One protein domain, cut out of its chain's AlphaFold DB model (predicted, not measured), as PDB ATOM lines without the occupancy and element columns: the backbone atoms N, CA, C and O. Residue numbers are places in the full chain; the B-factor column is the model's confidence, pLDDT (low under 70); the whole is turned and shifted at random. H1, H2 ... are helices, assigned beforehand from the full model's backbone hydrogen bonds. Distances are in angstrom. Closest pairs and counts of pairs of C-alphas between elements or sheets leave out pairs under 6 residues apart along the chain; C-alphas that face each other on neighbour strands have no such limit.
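AT A GLANCE: This is residues 315 to 367 of the 381 residues of an uncharacterized protein of Lachnospiraceae bacterium NK3A20 (UniProt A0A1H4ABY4). There is little regular structure here: residues 315 to 340 make a long stretch that folds back on itself, the helix H1 comes next, and a tail, residues 362 to 367, sticks out and ends in the short helix H2. The printed part has 53 residues with two named helices, H1 then H2, and no named strand; the class is all helix, with only 15 residues in named elements. It is only just loose, close to compact, with a radius of gyration of the C-alphas of 12.2 A, and only just elongated, spanning 39 by 25 by 15 A.

HOW THE PARTS SIT: Start at Arg 315 and go on to residues 320 to 321, which pair antiparallel with residues 329 to 330. H1, residues 341 to 351, has each O i to N i+4 pair within hydrogen-bond range. H2, residues 364 to 367, is too short for such a pair, and its one O i to N i+3 pair is not within range. H1 and H2 are apart, and residues 362 to 367 stand free.

IN THESE COORDINATES: Find C-alpha 341 at (157.317, 147.823, 176.712); from there H1 runs 15.0 A to C-alpha 351. H2 runs 5.3 A and ends at C-alpha 367, at (133.303, 137.741, 189.313).

THE WHOLE: The C-alphas of Ser 337 and Glu 366, the two farthest apart, are 38.9 A apart. The printed part has no cut, and the link from H1 to H2, 12 residues, is long. The model's pLDDT is under 70 at residues 334 to 339 and 360 to 367.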
ATOM      1  N   ARG A 315     163.228 152.460 179.233       80.69
ATOM      2  CA  ARG A 315     163.099 151.204 179.988       80.69
ATOM      3  C   ARG A 315     164.093 151.060 181.143       80.69
ATOM      4  O   ARG A 315     163.800 150.372 182.114       80.69
ATOM      5  N   GLY A 316     165.264 151.694 181.066       81.69
ATOM      6  CA  GLY A 316     166.266 151.707 182.129       81.69
ATOM      7  C   GLY A 316     165.820 152.446 183.394       81.69
ATOM      8  O   GLY A 316     166.441 152.260 184.448       81.69
ATOM      9  N   PHE A 317     164.749 153.239 183.317       85.38
ATOM     10  CA  PHE A 317     164.162 153.973 184.439       85.38
ATOM     11  C   PHE A 317     162.907 153.317 185.021       85.38
ATOM     12  O   PHE A 317     162.409 153.785 186.039       85.38
ATOM     13  N   ILE A 318     162.420 152.229 184.424       87.50
ATOM     14  CA  ILE A 318     161.160 151.594 184.814       87.50
ATOM     15  C   ILE A 318     161.448 150.347 185.654       87.50
ATOM     16  O   ILE A 318     162.300 149.525 185.309       87.50
ATOM     17  N   ALA A 319     160.723 150.206 186.762       89.00
ATOM     18  CA  ALA A 319     160.662 148.996 187.570       89.00
ATOM     19  C   ALA A 319     159.193 148.624 187.793       89.00
ATOM     20  O   ALA A 319     158.350 149.506 187.941       89.00
ATOM     21  N   PHE A 320     158.905 147.330 187.809       86.94
ATOM     22  CA  PHE A 320     157.567 146.785 188.005       86.94
ATOM     23  C   PHE A 320     157.450 146.199 189.401       86.94
ATOM     24  O   PHE A 320     158.402 145.593 189.894       86.94
ATOM     25  N   THR A 321     156.289 146.374 190.024       87.00
ATOM     26  CA  THR A 321     155.968 145.731 191.296       87.00
ATOM     27  C   THR A 321     155.588 144.273 191.082       87.00
ATOM     28  O   THR A 321     154.903 143.968 190.114       87.00
ATOM     29  N   THR A 322     155.993 143.390 191.985       84.44
ATOM     30  CA  THR A 322     155.647 141.959 191.943       84.44
ATOM     31  C   THR A 322     154.703 141.601 193.089       84.44
ATOM     32  O   THR A 322     154.553 142.368 194.046       84.44
ATOM     33  N   ILE A 323     154.100 140.414 193.024       82.62
ATOM     34  CA  ILE A 323     153.318 139.860 194.141       82.62
ATOM     35  C   ILE A 323     154.203 139.244 195.237       82.62
ATOM     36  O   ILE A 323     153.714 138.920 196.318       82.62
ATOM     37  N   ASN A 324     155.505 139.080 194.978       81.31
ATOM     38  CA  ASN A 324     156.445 138.486 195.918       81.31
ATOM     39  C   ASN A 324     156.855 139.521 196.986       81.31
ATOM     40  O   ASN A 324     157.558 140.489 196.671       81.31
ATOM     41  N   PRO A 325     156.479 139.330 198.265       80.19
ATOM     42  CA  PRO A 325     156.764 140.301 199.318       80.19
ATOM     43  C   PRO A 325     158.263 140.460 199.616       80.19
ATOM     44  O   PRO A 325     158.643 141.527 200.115       80.19
ATOM     45  N   ASP A 326     159.081 139.453 199.294       79.50
ATOM     46  CA  ASP A 326     160.535 139.442 199.497       79.50
ATOM     47  C   ASP A 326     161.299 140.011 198.290       79.50
ATOM     48  O   ASP A 326     162.430 140.481 198.434       79.50
ATOM     49  N   ASN A 327     160.676 140.031 197.107       80.75
ATOM     50  CA  ASN A 327     161.259 140.562 195.875       80.75
ATOM     51  C   ASN A 327     160.271 141.456 195.113       80.75
ATOM     52  O   ASN A 327     159.866 141.164 193.991       80.75
ATOM     53  N   ARG A 328     159.885 142.571 195.741       83.25
ATOM     54  CA  ARG A 328     158.769 143.424 195.295       83.25
ATOM     55  C   ARG A 328     159.005 144.207 194.015       83.25
ATOM     56  O   ARG A 328     158.059 144.812 193.529       83.25
ATOM     57  N   TYR A 329     160.231 144.259 193.503       86.75
ATOM     58  CA  TYR A 329     160.557 145.062 192.330       86.75
ATOM     59  C   TYR A 329     161.398 144.269 191.345       86.75
ATOM     60  O   TYR A 329     162.472 143.782 191.689       86.75
ATOM     61  N   LEU A 330     160.957 144.232 190.091       84.56
ATOM     62  CA  LEU A 330     161.724 143.659 188.996       84.56
ATOM     63  C   LEU A 330     161.933 144.670 187.874       84.56
ATOM     64  O   LEU A 330     161.174 145.623 187.696       84.56
ATOM     65  N   ARG A 331     162.967 144.432 187.072       84.19
ATOM     66  CA  ARG A 331     163.112 145.055 185.756       84.19
ATOM     67  C   ARG A 331     162.974 143.964 184.718       84.19
ATOM     68  O   ARG A 331     163.666 142.954 184.808       84.19
ATOM     69  N   LEU A 332     162.099 144.185 183.744       77.75
ATOM     70  CA  LEU A 332     161.868 143.221 182.679       77.75
ATOM     71  C   LEU A 332     163.176 142.943 181.928       77.75
ATOM     72  O   LEU A 332     163.879 143.862 181.494       77.75
ATOM     73  N   THR A 333     163.505 141.664 181.789       72.94
ATOM     74  CA  THR A 333     164.711 141.200 181.093       72.94
ATOM     75  C   THR A 333     164.367 140.694 179.688       72.94
ATOM     76  O   THR A 333     163.206 140.470 179.356       72.94
ATOM     77  N   ASN A 334     165.372 140.548 178.815       66.75
ATOM     78  CA  ASN A 334     165.225 140.014 177.446       66.75
ATOM     79  C   ASN A 334     164.319 140.816 176.483       66.75
ATOM     80  O   ASN A 334     163.849 140.297 175.468       66.75
ATOM     81  N   ILE A 335     164.134 142.115 176.728       65.88
ATOM     82  CA  ILE A 335     163.390 142.999 175.821       65.88
ATOM     83  C   ILE A 335     164.287 143.437 174.651       65.88
ATOM     84  O   ILE A 335     165.279 144.154 174.833       65.88
ATOM     85  N   LYS A 336     163.919 143.058 173.421       68.00
ATOM     86  CA  LYS A 336     164.557 143.576 172.197       68.00
ATOM     87  C   LYS A 336     164.347 145.090 172.090       68.00
ATOM     88  O   LYS A 336     163.294 145.589 172.465       68.00
ATOM     89  N   SER A 337     165.321 145.819 171.545       60.72
ATOM     90  CA  SER A 337     165.303 147.293 171.454       60.72
ATOM     91  C   SER A 337     164.084 147.888 170.735       60.72
ATOM     92  O   SER A 337     163.754 149.037 170.988       60.72
ATOM     93  N   ASN A 338     163.413 147.114 169.876       62.69
ATOM     94  CA  ASN A 338     162.240 147.548 169.108       62.69
ATOM     95  C   ASN A 338     160.897 147.098 169.714       62.69
ATOM     96  O   ASN A 338     159.857 147.324 169.101       62.69
ATOM     97  N   ASN A 339     160.894 146.420 170.864       66.12
ATOM     98  CA  ASN A 339     159.649 145.963 171.476       66.12
ATOM     99  C   ASN A 339     159.003 147.095 172.277       66.12
ATOM    100  O   ASN A 339     159.650 147.711 173.123       66.12
ATOM    101  N   ASN A 340     157.706 147.299 172.058       74.38
ATOM    102  CA  ASN A 340     156.881 148.136 172.914       74.38
ATOM    103  C   ASN A 340     156.822 147.517 174.320       74.38
ATOM    104  O   ASN A 340     156.409 146.366 174.489       74.38
ATOM    105  N   LEU A 341     157.259 148.279 175.326       79.00
ATOM    106  CA  LEU A 341     157.317 147.823 176.712       79.00
ATOM    107  C   LEU A 341     155.923 147.499 177.262       79.00
ATOM    108  O   LEU A 341     155.773 146.542 178.019       79.00
ATOM    109  N   ARG A 342     154.902 148.244 176.827       80.25
ATOM    110  CA  ARG A 342     153.502 148.009 177.188       80.25
ATOM    111  C   ARG A 342     153.011 146.655 176.677       80.25
ATOM    112  O   ARG A 342     152.437 145.886 177.440       80.25
ATOM    113  N   ASP A 343     153.286 146.339 175.414       77.25
ATOM    114  CA  ASP A 343     152.877 145.062 174.810       77.25
ATOM    115  C   ASP A 343     153.622 143.882 175.444       77.25
ATOM    116  O   ASP A 343     153.057 142.807 175.642       77.25
ATOM    117  N   PHE A 344     154.896 144.083 175.796       77.62
ATOM    118  CA  PHE A 344     155.676 143.087 176.523       77.62
ATOM    119  C   PHE A 344     155.094 142.830 177.915       77.62
ATOM    120  O   PHE A 344     154.939 141.674 178.286       77.62
ATOM    121  N   TYR A 345     154.742 143.885 178.654       79.50
ATOM    122  CA  TYR A 345     154.124 143.775 179.974       79.50
ATOM    123  C   TYR A 345     152.804 142.992 179.924       79.50
ATOM    124  O   TYR A 345     152.612 142.055 180.692       79.50
ATOM    125  N   PHE A 346     151.926 143.293 178.962       78.44
ATOM    126  CA  PHE A 346     150.693 142.519 178.784       78.44
ATOM    127  C   PHE A 346     150.952 141.059 178.420       78.44
ATOM    128  O   PHE A 346     150.260 140.175 178.919       78.44
ATOM    129  N   ARG A 347     151.939 140.793 177.557       76.81
ATOM    130  CA  ARG A 347     152.307 139.416 177.216       76.81
ATOM    131  C   ARG A 347     152.809 138.658 178.442       76.81
ATOM    132  O   ARG A 347     152.433 137.506 178.618       76.81
ATOM    133  N   ASP A 348     153.609 139.305 179.280       76.19
ATOM    134  CA  ASP A 348     154.144 138.709 180.499       76.19
ATOM    135  C   ASP A 348     153.049 138.366 181.516       76.19
ATOM    136  O   ASP A 348     153.044 137.256 182.035       76.19
ATOM    137  N   ILE A 349     152.053 139.239 181.709       75.75
ATOM    138  CA  ILE A 349     150.881 138.939 182.558       75.75
ATOM    139  C   ILE A 349     150.168 137.653 182.107       75.75
ATOM    140  O   ILE A 349     149.646 136.906 182.929       75.75
ATOM    141  N   VAL A 350     150.114 137.401 180.797       73.06
ATOM    142  CA  VAL A 350     149.398 136.249 180.230       73.06
ATOM    143  C   VAL A 350     150.255 134.981 180.210       73.06
ATOM    144  O   VAL A 350     149.722 133.888 180.391       73.06
ATOM    145  N   LEU A 351     151.557 135.103 179.937       72.50
ATOM    146  CA  LEU A 351     152.442 133.965 179.667       72.50
ATOM    147  C   LEU A 351     153.396 133.615 180.818       72.50
ATOM    148  O   LEU A 351     153.935 132.511 180.803       72.50
ATOM    149  N   GLY A 352     153.616 134.517 181.780       73.75
ATOM    150  CA  GLY A 352     154.562 134.328 182.885       73.75
ATOM    151  C   GLY A 352     156.004 134.145 182.402       73.75
ATOM    152  O   GLY A 352     156.625 133.120 182.672       73.75
ATOM    153  N   GLU A 353     156.537 135.101 181.632       72.62
ATOM    154  CA  GLU A 353     157.879 135.009 181.032       72.62
ATOM    155  C   GLU A 353     159.000 135.469 181.988       72.62
ATOM    156  O   GLU A 353     160.174 135.182 181.733       72.62
ATOM    157  N   GLN A 354     158.680 136.213 183.053       75.88
ATOM    158  CA  GLN A 354     159.653 136.699 184.039       75.88
ATOM    159  C   GLN A 354     159.884 135.745 185.220       75.88
ATOM    160  O   GLN A 354     159.152 134.790 185.453       75.88
ATOM    161  N   SER A 355     160.934 136.035 185.997       73.06
ATOM    162  CA  SER A 355     161.296 135.286 187.209       73.06
ATOM    163  C   SER A 355     160.326 135.469 188.377       73.06
ATOM    164  O   SER A 355     160.412 134.721 189.342       73.06
ATOM    165  N   GLU A 356     159.472 136.489 188.324       76.38
ATOM    166  CA  GLU A 356     158.505 136.831 189.365       76.38
ATOM    167  C   GLU A 356     157.164 137.157 188.708       76.38
ATOM    168  O   GLU A 356     157.129 137.757 187.630       76.38
ATOM    169  N   GLU A 357     156.069 136.813 189.380       73.81
ATOM    170  CA  GLU A 357     154.727 137.176 188.933       73.81
ATOM    171  C   GLU A 357     154.462 138.666 189.192       73.81
ATOM    172  O   GLU A 357     154.558 139.171 190.316       73.81
ATOM    173  N   VAL A 358     154.136 139.387 188.120       71.88
ATOM    174  CA  VAL A 358     153.917 140.843 188.143       71.88
ATOM    175  C   VAL A 358     152.449 141.195 188.401       71.88
ATOM    176  O   VAL A 358     152.131 142.316 188.793       71.88
ATOM    177  N   TYR A 359     151.544 140.235 188.201       72.06
ATOM    178  CA  TYR A 359     150.109 140.399 188.394       72.06
ATOM    179  C   TYR A 359     149.470 139.087 188.848       72.06
ATOM    180  O   TYR A 359     149.679 138.047 188.225       72.06
ATOM    181  N   GLU A 360     148.647 139.151 189.891       64.81
ATOM    182  CA  GLU A 360     147.827 138.020 190.320       64.81
ATOM    183  C   GLU A 360     146.612 137.897 189.392       64.81
ATOM    184  O   GLU A 360     145.743 138.773 189.345       64.81
ATOM    185  N   SER A 361     146.556 136.821 188.604       62.25
ATOM    186  CA  SER A 361     145.493 136.629 187.618       62.25
ATOM    187  C   SER A 361     144.111 136.618 188.275       62.25
ATOM    188  O   SER A 361     143.849 135.848 189.199       62.25
ATOM    189  N   THR A 362     143.194 137.429 187.759       59.84
ATOM    190  CA  THR A 362     141.825 137.491 188.269       59.84
ATOM    191  C   THR A 362     141.053 136.229 187.879       59.84
ATOM    192  O   THR A 362     140.926 135.906 186.695       59.84
ATOM    193  N   ASN A 363     140.501 135.512 188.860       54.03
ATOM    194  CA  ASN A 363     139.635 134.369 188.590       54.03
ATOM    195  C   ASN A 363     138.265 134.855 188.089       54.03
ATOM    196  O   ASN A 363     137.355 135.147 188.867       54.03
ATOM    197  N   ASN A 364     138.106 134.923 186.769       55.47
ATOM    198  CA  ASN A 364     136.874 135.387 186.127       55.47
ATOM    199  C   ASN A 364     135.617 134.604 186.564       55.47
ATOM    200  O   ASN A 364     134.513 135.141 186.484       55.47
ATOM    201  N   ALA A 365     135.755 133.364 187.052       55.59
ATOM    202  CA  ALA A 365     134.624 132.564 187.524       55.59
ATOM    203  C   ALA A 365     133.980 133.123 188.808       55.59
ATOM    204  O   ALA A 365     132.771 132.987 188.991       55.59
ATOM    205  N   GLU A 366     134.754 133.783 189.674       55.72
ATOM    206  CA  GLU A 366     134.241 134.366 190.922       55.72
ATOM    207  C   GLU A 366     133.527 135.701 190.695       55.72
ATOM    208  O   GLU A 366     132.536 135.991 191.361       55.72
ATOM    209  N   ILE A 367     133.953 136.474 189.692       57.19
ATOM    210  CA  ILE A 367     133.303 137.741 189.313       57.19
ATOM    211  C   ILE A 367     131.915 137.490 188.705       57.19
ATOM    212  O   ILE A 367     130.982 138.258 188.932       57.19
TER     213      ILE A 367